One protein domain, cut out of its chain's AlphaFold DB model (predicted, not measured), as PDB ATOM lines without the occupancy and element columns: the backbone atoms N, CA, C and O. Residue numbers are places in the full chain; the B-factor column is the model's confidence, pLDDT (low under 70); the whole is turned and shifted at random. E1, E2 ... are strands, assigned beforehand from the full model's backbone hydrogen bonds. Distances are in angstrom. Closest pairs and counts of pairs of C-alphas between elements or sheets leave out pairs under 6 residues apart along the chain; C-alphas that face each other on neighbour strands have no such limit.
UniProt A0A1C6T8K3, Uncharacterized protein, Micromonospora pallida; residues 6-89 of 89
ATOM      1  N   VAL A   6     -22.424  -9.349   8.355       91.19
ATOM      2  CA  VAL A   6     -21.572 -10.399   8.917       91.19
ATOM      3  C   VAL A   6     -22.460 -11.543   9.385       91.19
ATOM      4  O   VAL A   6     -23.482 -11.329  10.034       91.19
ATOM      5  N   THR A   7     -22.090 -12.771   9.048       93.19
ATOM      6  CA  THR A   7     -22.730 -13.991   9.541       93.19
ATOM      7  C   THR A   7     -21.648 -14.963   9.967       93.19
ATOM      8  O   THR A   7     -20.736 -15.256   9.199       93.19
ATOM      9  N   ALA A   8     -21.748 -15.455  11.195       93.94
ATOM     10  CA  ALA A   8     -20.793 -16.378  11.784       93.94
ATOM     11  C   ALA A   8     -21.489 -17.701  12.113       93.94
ATOM     12  O   ALA A   8     -22.616 -17.710  12.609       93.94
ATOM     13  N   SER A   9     -20.812 -18.811  11.841       96.00
ATOM     14  CA  SER A   9     -21.300 -20.153  12.156       96.00
ATOM     15  C   SER A   9     -20.150 -21.049  12.591       96.00
ATOM     16  O   SER A   9     -19.088 -21.047  11.967       96.00
ATOM     17  N   LEU A  10     -20.380 -21.795  13.666       95.00
ATOM     18  CA  LEU A  10     -19.494 -22.848  14.143       95.00
ATOM     19  C   LEU A  10     -19.924 -24.188  13.548       95.00
ATOM     20  O   LEU A  10     -21.102 -24.392  13.249       95.00
ATOM     21  N   ASP A  11     -18.971 -25.097  13.391       94.81
ATOM     22  CA  ASP A  11     -19.210 -26.447  12.886       94.81
ATOM     23  C   ASP A  11     -19.968 -27.349  13.877       94.81
ATOM     24  O   ASP A  11     -20.641 -28.291  13.455       94.81
ATOM     25  N   ALA A  12     -19.943 -27.026  15.172       92.12
ATOM     26  CA  ALA A  12     -20.724 -27.695  16.206       92.12
ATOM     27  C   ALA A  12     -21.264 -26.711  17.258       92.12
ATOM     28  O   ALA A  12     -20.824 -25.570  17.391       92.12
ATOM     29  N   THR A  13     -22.254 -27.162  18.030       90.62
ATOM     30  CA  THR A  13     -22.870 -26.376  19.114       90.62
ATOM     31  C   THR A  13     -22.250 -26.650  20.485       90.62
ATOM     32  O   THR A  13     -22.489 -25.893  21.425       90.62
ATOM     33  N   THR A  14     -21.457 -27.715  20.613       91.00
ATOM     34  CA  THR A  14     -20.767 -28.122  21.843       91.00
ATOM     35  C   THR A  14     -19.433 -28.769  21.502       91.00
ATOM     36  O   THR A  14     -19.379 -29.555  20.558       91.00
ATOM     37  N   TYR A  15     -18.410 -28.510  22.316       92.06
ATOM     38  CA  TYR A  15     -17.059 -29.049  22.150       92.06
ATOM     39  C   TYR A  15     -16.542 -29.578  23.489       92.06
ATOM     40  O   TYR A  15     -16.793 -28.973  24.538       92.06
ATOM     41  N   ALA A  16     -15.837 -30.704  23.458       93.31
ATOM     42  CA  ALA A  16     -15.050 -31.194  24.578       93.31
ATOM     43  C   ALA A  16     -13.658 -30.529  24.584       93.31
ATOM     44  O   ALA A  16     -13.190 -30.070  23.542       93.31
ATOM     45  N   PRO A  17     -12.967 -30.477  25.739       92.12
ATOM     46  CA  PRO A  17     -11.615 -29.929  25.800       92.12
ATOM     47  C   PRO A  17     -10.670 -30.632  24.820       92.12
ATOM     48  O   PRO A  17     -10.531 -31.857  24.863       92.12
ATOM     49  N   GLY A  18      -9.994 -29.850  23.975       91.25
ATOM     50  CA  GLY A  18      -9.090 -30.374  22.947       91.25
ATOM     51  C   GLY A  18      -9.730 -30.636  21.579       91.25
ATOM     52  O   GLY A  18      -8.991 -30.949  20.643       91.25
ATOM     53  N   ASP A  19     -11.047 -30.479  21.435       94.00
ATOM     54  CA  ASP A  19     -11.707 -30.567  20.131       94.00
ATOM     55  C   ASP A  19     -11.313 -29.386  19.234       94.00
ATOM     56  O   ASP A  19     -11.144 -28.251  19.694       94.00
ATOM     57  N   GLU A  20     -11.187 -29.652  17.933       94.38
ATOM     58  CA  GLU A  20     -11.017 -28.601  16.932       94.38
ATOM     59  C   GLU A  20     -12.347 -27.874  16.713       94.38
ATOM     60  O   GLU A  20     -13.398 -28.496  16.580       94.38
ATOM     61  N   MET A  21     -12.284 -26.545  16.669       94.25
ATOM     62  CA  MET A  21     -13.412 -25.670  16.381       94.25
ATOM     63  C   MET A  21     -13.172 -24.981  15.045       94.25
ATOM     64  O   MET A  21     -12.153 -24.298  14.888       94.25
ATOM     65  N   LEU A  22     -14.118 -25.087  14.113       96.12
ATOM     66  CA  LEU A  22     -14.086 -24.369  12.844       96.12
ATOM     67  C   LEU A  22     -15.174 -23.296  12.816       96.12
ATOM     68  O   LEU A  22     -16.371 -23.574  12.835       96.12
ATOM     69  N   LEU A  23     -14.737 -22.043  12.732       95.06
ATOM     70  CA  LEU A  23     -15.598 -20.875  12.622       95.06
ATOM     71  C   LEU A  23     -15.574 -20.361  11.187       95.06
ATOM     72  O   LEU A  23     -14.549 -19.880  10.703       95.06
ATOM     73  N   THR A  24     -16.723 -20.426  10.524       96.31
ATOM     74  CA  THR A  24     -16.927 -19.847   9.195       96.31
ATOM     75  C   THR A  24     -17.616 -18.497   9.335       96.31
ATOM     76  O   THR A  24     -18.702 -18.407   9.912       96.31
ATOM     77  N   ILE A  25     -16.991 -17.455   8.788       94.75
ATOM     78  CA  ILE A  25     -17.496 -16.084   8.783       94.75
ATOM     79  C   ILE A  25     -17.730 -15.665   7.338       94.75
ATOM     80  O   ILE A  25     -16.780 -15.556   6.569       94.75
ATOM     81  N   ALA A  26     -18.983 -15.405   6.983       92.25
ATOM     82  CA  ALA A  26     -19.349 -14.715   5.756       92.25
ATOM     83  C   ALA A  26     -19.486 -13.223   6.060       92.25
ATOM     84  O   ALA A  26     -20.163 -12.839   7.018       92.25
ATOM     85  N   TYR A  27     -18.833 -12.386   5.268       90.19
ATOM     86  CA  TYR A  27     -18.795 -10.955   5.504       90.19
ATOM     87  C   TYR A  27     -18.776 -10.199   4.177       90.19
ATOM     88  O   TYR A  27     -18.212 -10.654   3.184       90.19
ATOM     89  N   ALA A  28     -19.445  -9.053   4.151       86.00
ATOM     90  CA  ALA A  28     -19.494  -8.196   2.981       86.00
ATOM     91  C   ALA A  28     -19.648  -6.744   3.410       86.00
ATOM     92  O   ALA A  28     -20.431  -6.429   4.309       86.00
ATOM     93  N   ASP A  29     -18.926  -5.877   2.717       81.75
ATOM     94  CA  ASP A  29     -19.051  -4.436   2.838       81.75
ATOM     95  C   ASP A  29     -19.194  -3.852   1.433       81.75
ATOM     96  O   ASP A  29     -18.290  -3.951   0.603       81.75
ATOM     97  N   ALA A  30     -20.366  -3.289   1.146       71.88
ATOM     98  CA  ALA A  30     -20.674  -2.709  -0.159       71.88
ATOM     99  C   ALA A  30     -20.060  -1.312  -0.356       71.88
ATOM    100  O   ALA A  30     -20.128  -0.776  -1.465       71.88
ATOM    101  N   ASP A  31     -19.440  -0.741   0.681       73.94
ATOM    102  CA  ASP A  31     -18.631   0.466   0.550       73.94
ATOM    103  C   ASP A  31     -17.194   0.131   0.067       73.94
ATOM    104  O   ASP A  31     -16.471   1.040  -0.351       73.94
ATOM    105  N   THR A  32     -16.807  -1.158  -0.020       71.31
ATOM    106  CA  THR A  32     -15.581  -1.565  -0.736       71.31
ATOM    107  C   THR A  32     -15.737  -1.309  -2.231       71.31
ATOM    108  O   THR A  32     -16.538  -1.938  -2.925       71.31
ATOM    109  N   GLN A  33     -14.966  -0.357  -2.754       68.12
ATOM    110  CA  GLN A  33     -15.027   0.007  -4.165       68.12
ATOM    111  C   GLN A  33     -13.659  -0.133  -4.835       68.12
ATOM    112  O   GLN A  33     -12.685   0.481  -4.387       68.12
ATOM    113  N   PRO A  34     -13.558  -0.912  -5.930       73.25
ATOM    114  CA  PRO A  34     -12.367  -0.904  -6.757       73.25
ATOM    115  C   PRO A  34     -12.275   0.447  -7.470       73.25
ATOM    116  O   PRO A  34     -13.149   0.824  -8.253       73.25
ATOM    117  N   LEU A  35     -11.194   1.174  -7.215       78.75
ATOM    118  CA  LEU A  35     -10.879   2.422  -7.883       78.75
ATOM    119  C   LEU A  35      -9.867   2.172  -8.999       78.75
ATOM    120  O   LEU A  35      -8.912   1.410  -8.856       78.75
ATOM    121  N   THR A  36     -10.072   2.843 -10.126       85.62
ATOM    122  CA  THR A  36      -9.133   2.806 -11.246       85.62
ATOM    123  C   THR A  36      -8.205   4.007 -11.154       85.62
ATOM    124  O   THR A  36      -8.659   5.147 -11.251       85.62
ATOM    125  N   VAL A  37      -6.907   3.760 -10.973       87.38
ATOM    126  CA  VAL A  37      -5.892   4.818 -10.946       87.38
ATOM    127  C   VAL A  37      -5.191   4.864 -12.297       87.38
ATOM    128  O   VAL A  37      -4.656   3.853 -12.755       87.38
ATOM    129  N   THR A  38      -5.179   6.041 -12.923       91.00
ATOM    130  CA  THR A  38      -4.447   6.296 -14.170       91.00
ATOM    131  C   THR A  38      -3.228   7.153 -13.874       91.00
ATOM    132  O   THR A  38      -3.351   8.244 -13.319       91.00
ATOM    133  N   ILE A  39      -2.053   6.659 -14.255       90.81
ATOM    134  CA  ILE A  39      -0.773   7.333 -14.058       90.81
ATOM    135  C   ILE A  39      -0.232   7.756 -15.422       90.81
ATOM    136  O   ILE A  39      -0.078   6.928 -16.321       90.81
ATOM    137  N   THR A  40       0.107   9.037 -15.533       94.19
ATOM    138  CA  THR A  40       0.812   9.617 -16.677       94.19
ATOM    139  C   THR A  40       1.947  10.477 -16.142       94.19
ATOM    140  O   THR A  40       1.730  11.306 -15.258       94.19
ATOM    141  N   VAL A  41       3.157  10.282 -16.661       90.12
ATOM    142  CA  VAL A  41       4.335  11.068 -16.280       90.12
ATOM    143  C   VAL A  41       4.591  12.118 -17.348       90.12
ATOM    144  O   VAL A  41       4.572  11.799 -18.535       90.12
ATOM    145  N   THR A  42       4.843  13.351 -16.918       93.75
ATOM    146  CA  THR A  42       5.192  14.472 -17.796       93.75
ATOM    147  C   THR A  42       6.564  15.002 -17.404       93.75
ATOM    148  O   THR A  42       6.794  15.249 -16.218       93.75
ATOM    149  N   ASP A  43       7.468  15.178 -18.365       89.81
ATOM    150  CA  ASP A  43       8.760  15.826 -18.111       89.81
ATOM    151  C   ASP A  43       8.669  17.364 -18.196       89.81
ATOM    152  O   ASP A  43       7.655  17.939 -18.594       89.81
ATOM    153  N   ALA A  44       9.742  18.060 -17.809       90.25
ATOM    154  CA  ALA A  44       9.790  19.526 -17.836       90.25
ATOM    155  C   ALA A  44       9.759  20.118 -19.260       90.25
ATOM    156  O   ALA A  44       9.604  21.328 -19.421       90.25
ATOM    157  N   GLN A  45       9.926  19.280 -20.286       93.75
ATOM    158  CA  GLN A  45       9.864  19.648 -21.696       93.75
ATOM    159  C   GLN A  45       8.459  19.429 -22.287       93.75
ATOM    160  O   GLN A  45       8.216  19.833 -23.423       93.75
ATOM    161  N   GLY A  46       7.530  18.848 -21.520       91.19
ATOM    162  CA  GLY A  46       6.149  18.603 -21.932       91.19
ATOM    163  C   GLY A  46       5.928  17.265 -22.643       91.19
ATOM    164  O   GLY A  46       4.867  17.072 -23.231       91.19
ATOM    165  N   ASN A  47       6.888  16.335 -22.604       88.94
ATOM    166  CA  ASN A  47       6.666  14.986 -23.122       88.94
ATOM    167  C   ASN A  47       5.885  14.155 -22.102       88.94
ATOM    168  O   ASN A  47       6.175  14.202 -20.907       88.94
ATOM    169  N   HIS A  48       4.937  13.352 -22.587       93.06
ATOM    170  CA  HIS A  48       4.090  12.499 -21.756       93.06
ATOM    171  C   HIS A  48       4.382  11.012 -21.987       93.06
ATOM    172  O   HIS A  48       4.585  10.578 -23.124       93.06
ATOM    173  N   SER A  49       4.355  10.211 -20.921       91.50
ATOM    174  CA  SER A  49       4.355   8.750 -21.026       91.50
ATOM    175  C   SER A  49       3.022   8.225 -21.570       91.50
ATOM    176  O   SER A  49       1.990   8.891 -21.479       91.50
ATOM    177  N   ALA A  50       3.008   6.983 -22.064       93.56
ATOM    178  CA  ALA A  50       1.747   6.268 -22.248       93.56
ATOM    179  C   ALA A  50       1.036   6.110 -20.884       93.56
ATOM    180  O   ALA A  50       1.722   5.902 -19.874       93.56
ATOM    181  N   PRO A  51      -0.303   6.226 -20.830       91.38
ATOM    182  CA  PRO A  51      -1.044   6.064 -19.588       91.38
ATOM    183  C   PRO A  51      -0.976   4.610 -19.110       91.38
ATOM    184  O   PRO A  51      -1.171   3.678 -19.892       91.38
ATOM    185  N   VAL A  52      -0.730   4.428 -17.813       94.50
ATOM    186  CA  VAL A  52      -0.797   3.123 -17.142       94.50
ATOM    187  C   VAL A  52      -1.988   3.119 -16.198       94.50
ATOM    188  O   VAL A  52      -2.157   4.041 -15.400       94.50
ATOM    189  N   THR A  53      -2.804   2.073 -16.279       91.81
ATOM    190  CA  THR A  53      -4.007   1.918 -15.462       91.81
ATOM    191  C   THR A  53      -3.841   0.757 -14.493       91.81
ATOM    192  O   THR A  53      -3.507  -0.352 -14.911       91.81
ATOM    193  N   VAL A  54      -4.085   1.004 -13.204       88.31
ATOM    194  CA  VAL A  54      -3.976  -0.007 -12.143       88.31
ATOM    195  C   VAL A  54      -5.258  -0.014 -11.302       88.31
ATOM    196  O   VAL A  54      -5.662   1.047 -10.816       88.31
ATOM    197  N   PRO A  55      -5.915  -1.177 -11.120       82.12
ATOM    198  CA  PRO A  55      -7.023  -1.301 -10.184       82.12
ATOM    199  C   PRO A  55      -6.495  -1.336  -8.746       82.12
ATOM    200  O   PRO A  55      -5.549  -2.061  -8.438       82.12
ATOM    201  N   VAL A  56      -7.125  -0.572  -7.858       81.00
ATOM    202  CA  VAL A  56      -6.802  -0.529  -6.428       81.00
ATOM    203  C   VAL A  56      -8.085  -0.708  -5.632       81.00
ATOM    204  O   VAL A  56      -9.082  -0.053  -5.911       81.00
ATOM    205  N   VAL A  57      -8.065  -1.579  -4.628       76.38
ATOM    206  CA  VAL A  57      -9.154  -1.673  -3.648       76.38
ATOM    207  C   VAL A  57      -8.805  -0.755  -2.485       76.38
ATOM    208  O   VAL A  57      -7.758  -0.919  -1.856       76.38
ATOM    209  N   VAL A  58      -9.655   0.239  -2.237       67.56
ATOM    210  CA  VAL A  58      -9.551   1.118  -1.067       67.56
ATOM    211  C   VAL A  58     -10.465   0.545   0.013       67.56
ATOM    212  O   VAL A  58     -11.583   0.150  -0.297       67.56
ATOM    213  N   ASP A  59      -9.958   0.491   1.247       69.88
ATOM    214  CA  ASP A  59     -10.596  -0.137   2.416       69.88
ATOM    215  C   ASP A  59     -10.676  -1.681   2.351       69.88
ATOM    216  O   ASP A  59     -11.732  -2.262   2.108       69.88
ATOM    217  N   PRO A  60      -9.541  -2.395   2.496       68.94
ATOM    218  CA  PRO A  60      -9.559  -3.850   2.516       68.94
ATOM    219  C   PRO A  60     -10.248  -4.353   3.790       68.94
ATOM    220  O   PRO A  60      -9.756  -4.162   4.902       68.94
ATOM    221  N   LEU A  61     -11.365  -5.052   3.610       76.62
ATOM    222  CA  LEU A  61     -12.148  -5.598   4.709       76.62
ATOM    223  C   LEU A  61     -11.364  -6.696   5.441       76.62
ATOM    224  O   LEU A  61     -11.117  -7.775   4.899       76.62
ATOM    225  N   ALA A  62     -10.960  -6.410   6.678       78.19
ATOM    226  CA  ALA A  62     -10.219  -7.331   7.531       78.19
ATOM    227  C   ALA A  62     -11.121  -7.892   8.636       78.19
ATOM    228  O   ALA A  62     -11.757  -7.141   9.372       78.19
ATOM    229  N   VAL A  63     -11.130  -9.219   8.788       87.12
ATOM    230  CA  VAL A  63     -11.878  -9.911   9.847       87.12
ATOM    231  C   VAL A  63     -10.921 -10.422  10.917       87.12
ATOM    232  O   VAL A  63      -9.935 -11.101  10.615       87.12
ATOM    233  N   THR A  64     -11.233 -10.125  12.176       88.62
ATOM    234  CA  THR A  64     -10.553 -10.662  13.357       88.62
ATOM    235  C   THR A  64     -11.561 -11.371  14.256       88.62
ATOM    236  O   THR A  64     -12.728 -10.992  14.320       88.62
ATOM    237  N   VAL A  65     -11.110 -12.427  14.935       90.38
ATOM    238  CA  VAL A  65     -11.939 -13.218  15.851       90.38
ATOM    239  C   VAL A  65     -11.318 -13.166  17.234       90.38
ATOM    240  O   VAL A  65     -10.130 -13.445  17.399       90.38
ATOM    241  N   GLN A  66     -12.133 -12.801  18.216       89.88
ATOM    242  CA  GLN A  66     -11.798 -12.820  19.633       89.88
ATOM    243  C   GLN A  66     -12.945 -13.498  20.376       89.88
ATOM    244  O   GLN A  66     -14.108 -13.284  20.039       89.88
ATOM    245  N   ASP A  67     -12.608 -14.318  21.366       88.06
ATOM    246  CA  ASP A  67     -13.580 -14.900  22.283       88.06
ATOM    247  C   ASP A  67     -13.264 -14.511  23.732       88.06
ATOM    248  O   ASP A  67     -12.131 -14.156  24.067       88.06
ATOM    249  N   ASP A  68     -14.276 -14.580  24.595       88.81
ATOM    250  CA  ASP A  68     -14.163 -14.192  26.009       88.81
ATOM    251  C   ASP A  68     -13.248 -15.131  26.814       88.81
ATOM    252  O   ASP A  68     -12.774 -14.789  27.897       88.81
ATOM    253  N   SER A  69     -12.985 -16.325  26.283       85.81
ATOM    254  CA  SER A  69     -12.063 -17.313  26.849       85.81
ATOM    255  C   SER A  69     -10.591 -17.033  26.527       85.81
ATOM    256  O   SER A  69      -9.718 -17.723  27.053       85.81
ATOM    257  N   GLY A  70     -10.296 -16.041  25.680       86.00
ATOM    258  CA  GLY A  70      -8.934 -15.699  25.274       86.00
ATOM    259  C   GLY A  70      -8.270 -16.747  24.376       86.00
ATOM    260  O   GLY A  70      -7.037 -16.797  24.312       86.00
ATOM    261  N   ARG A  71      -9.043 -17.600  23.689       90.50
ATOM    262  CA  ARG A  71      -8.471 -18.598  22.777       90.50
ATOM    263  C   ARG A  71      -7.908 -17.919  21.538       90.50
ATOM    264  O   ARG A  71      -8.405 -16.904  21.051       90.50
ATOM    265  N   THR A  72      -6.852 -18.519  20.998       93.00
ATOM    266  CA  THR A  72      -6.225 -18.031  19.769       93.00
ATOM    267  C   THR A  72      -6.916 -18.631  18.553       93.00
ATOM    268  O   THR A  72      -6.746 -19.813  18.251       93.00
ATOM    269  N   TRP A  73      -7.649 -17.796  17.820       95.00
ATOM    270  CA  TRP A  73      -8.238 -18.153  16.535       95.00
ATOM    271  C   TRP A  73      -7.230 -17.936  15.410       95.00
ATOM    272  O   TRP A  73      -6.804 -16.818  15.125       95.00
ATOM    273  N   THR A  74      -6.838 -19.023  14.752       95.31
ATOM    274  CA  THR A  74      -5.920 -18.987  13.612       95.31
ATOM    275  C   THR A  74      -6.721 -18.961  12.321       95.31
ATOM    276  O   THR A  74      -7.539 -19.847  12.085       95.31
ATOM    277  N   ARG A  75      -6.477 -17.976  11.455       95.06
ATOM    278  CA  ARG A  75      -7.117 -17.920  10.136       95.06
ATOM    279  C   ARG A  75      -6.588 -19.046   9.248       95.06
ATOM    280  O   ARG A  75      -5.387 -19.129   9.006       95.06
ATOM    281  N   VAL A  76      -7.491 -19.894   8.771       94.88
ATOM    282  CA  VAL A  76      -7.205 -21.029   7.885       94.88
ATOM    283  C   VAL A  76      -7.319 -20.612   6.423       94.88
ATOM    284  O   VAL A  76      -6.455 -20.948   5.619       94.88
ATOM    285  N   SER A  77      -8.356 -19.846   6.081       94.06
ATOM    286  CA  SER A  77      -8.581 -19.351   4.721       94.06
ATOM    287  C   SER A  77      -9.324 -18.021   4.720       94.06
ATOM    288  O   SER A  77     -10.034 -17.703   5.671       94.06
ATOM    289  N   ASP A  78      -9.176 -17.272   3.631       90.38
ATOM    290  CA  ASP A  78      -9.860 -16.005   3.384       90.38
ATOM    291  C   ASP A  78     -10.035 -15.821   1.870       90.38
ATOM    292  O   ASP A  78      -9.056 -15.864   1.121       90.38
ATOM    293  N   THR A  79     -11.281 -15.686   1.415       87.44
ATOM    294  CA  THR A  79     -11.624 -15.473  -0.000       87.44
ATOM    295  C   THR A  79     -11.978 -14.018  -0.325       87.44
ATOM    296  O   THR A  79     -12.352 -13.730  -1.461       87.44
ATOM    297  N   GLY A  80     -11.903 -13.107   0.651       82.31
ATOM    298  CA  GLY A  80     -12.383 -11.727   0.545       82.31
ATOM    299  C   GLY A  80     -13.889 -11.558   0.778       82.31
ATOM    300  O   GLY A  80     -14.376 -10.433   0.789       82.31
ATOM    301  N   ALA A  81     -14.622 -12.658   0.971       86.62
ATOM    302  CA  ALA A  81     -16.043 -12.664   1.341       86.62
ATOM    303  C   ALA A  81     -16.378 -13.732   2.395       86.62
ATOM    304  O   ALA A  81     -17.386 -13.644   3.096       86.62
ATOM    305  N   VAL A  82     -15.545 -14.773   2.499       91.38
ATOM    306  CA  VAL A  82     -15.664 -15.816   3.513       91.38
ATOM    307  C   VAL A  82     -14.292 -16.090   4.111       91.38
ATOM    308  O   VAL A  82     -13.341 -16.396   3.389       91.38
ATOM    309  N   ALA A  83     -14.205 -16.020   5.434       94.31
ATOM    310  CA  ALA A  83     -13.022 -16.378   6.196       94.31
ATOM    311  C   ALA A  83     -13.332 -17.580   7.090       94.31
ATOM    312  O   ALA A  83     -14.397 -17.657   7.703       94.31
ATOM    313  N   VAL A  84     -12.390 -18.517   7.168       96.00
ATOM    314  CA  VAL A  84     -12.472 -19.668   8.072       96.00
ATOM    315  C   VAL A  84     -11.371 -19.535   9.104       96.00
ATOM    316  O   VAL A  84     -10.203 -19.333   8.761       96.00
ATOM    317  N   PHE A  85     -11.741 -19.665  10.370       96.44
ATOM    318  CA  PHE A  85     -10.831 -19.667  11.502       96.44
ATOM    319  C   PHE A  85     -10.903 -21.006  12.218       96.44
ATOM    320  O   PHE A  85     -11.958 -21.634  12.276       96.44
ATOM    321  N   ARG A  86      -9.776 -21.411  12.793       96.31
ATOM    322  CA  ARG A  86      -9.688 -22.580  13.659       96.31
ATOM    323  C   ARG A  86      -9.238 -22.194  15.058       96.31
ATOM    324  O   ARG A  86      -8.360 -21.339  15.207       96.31
ATOM    325  N   ALA A  87      -9.781 -22.872  16.052       95.00
ATOM    326  CA  ALA A  87      -9.307 -22.847  17.427       95.00
ATOM    327  C   ALA A  87      -9.422 -24.248  18.037       95.00
ATOM    328  O   ALA A  87      -9.896 -25.179  17.389       95.00
ATOM    329  N   VAL A  88      -8.953 -24.394  19.270       93.12
ATOM    330  CA  VAL A  88      -9.106 -25.613  20.069       93.12
ATOM    331  C   VAL A  88      -9.895 -25.242  21.315       93.12
ATOM    332  O   VAL A  88      -9.582 -24.210  21.908       93.12
ATOM    333  N   ALA A  89     -10.909 -26.038  21.661       87.31
ATOM    334  CA  ALA A  89     -11.866 -25.759  22.733       87.31
ATOM    335  C   ALA A  89     -11.259 -25.718  24.143       87.31
ATOM    336  O   ALA A  89     -10.444 -26.616  24.474       87.31
TER     337      ALA A  89
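AT A GLANCE: This is residues 6 to 89 of the 89 residues of an uncharacterized protein of Micromonospora pallida (UniProt A0A1C6T8K3). The model is a small four-stranded sheet with one long arm: the sheet E1, E2, E6, E5 makes a slab at one end, and the hairpin of E3 and E4, with the loop of residues 40 to 51 at its tip, reaches away from it and makes most of the length. The long stretch of residues 59 to 73 leads back from the arm and passes over one face of the slab before E5. There are 84 residues printed, with six named strands, E1 to E6 in chain order, and no named helix; the larger sheet has the order E1 - E2 - E6 - E5 and the smaller one E3 - E4, both antiparallel throughout. The class is all strand, with 40 of the 84 residues, under half, in named elements. The whole is extended, with a radius of gyration of the C-alphas of 21.4 A and spans of 73 by 21 by 18 A.

HOW THE PARTS SIT: E1, residues 6 to 10, and E2, residues 20 to 28, form a hairpin, antiparallel at 165 degrees; N 7 and O 26 are 2.8 A apart, within hydrogen-bond range. E3, residues 33 to 39, and E4, residues 52 to 58, form a second hairpin at 150 degrees, with N 35 and O 56 at 2.8 A. E5, residues 74 to 78, and E6, residues 82 to 88, form a third hairpin at 162 degrees, with N 84 and O 77 at 2.9 A. E2 and E6 are antiparallel neighbours at 157 degrees, with N 23 and O 85 at 2.8 A; C-alphas 22 and 86, which face each other, are 4.8 A apart. E1 and E5 are the edge strands of this sheet. The sheet is twisted, its C-alphas lying up to 4.1 A off the best plane. E3 is apart from E2, and E4 is apart from E5.

IN THESE COORDINATES: E1 begins at C-alpha 6, (-21.572, -10.399, 8.917), and is 13.7 A long. E2, the longest strand by residues, is 26.1 A long. E3 is 18.8 A long and ends at C-alpha 39, (-0.773, 7.333, -14.058); E4 is 18.4 A long. E5 is 11.4 A long. E6 is 20.3 A long and ends at C-alpha 88, (-9.106, -25.613, 20.069).

THE WHOLE: The two C-alphas farthest apart are those of Ala 16 and Gln 45, at 73.1 A. The printed part has no cut. The links E3 to E4, 12 residues, and E4 to E5, 15 residues, are long. The mean pLDDT of the printed part is 88.7; residue 33 and residues 58 to 60 are under 70.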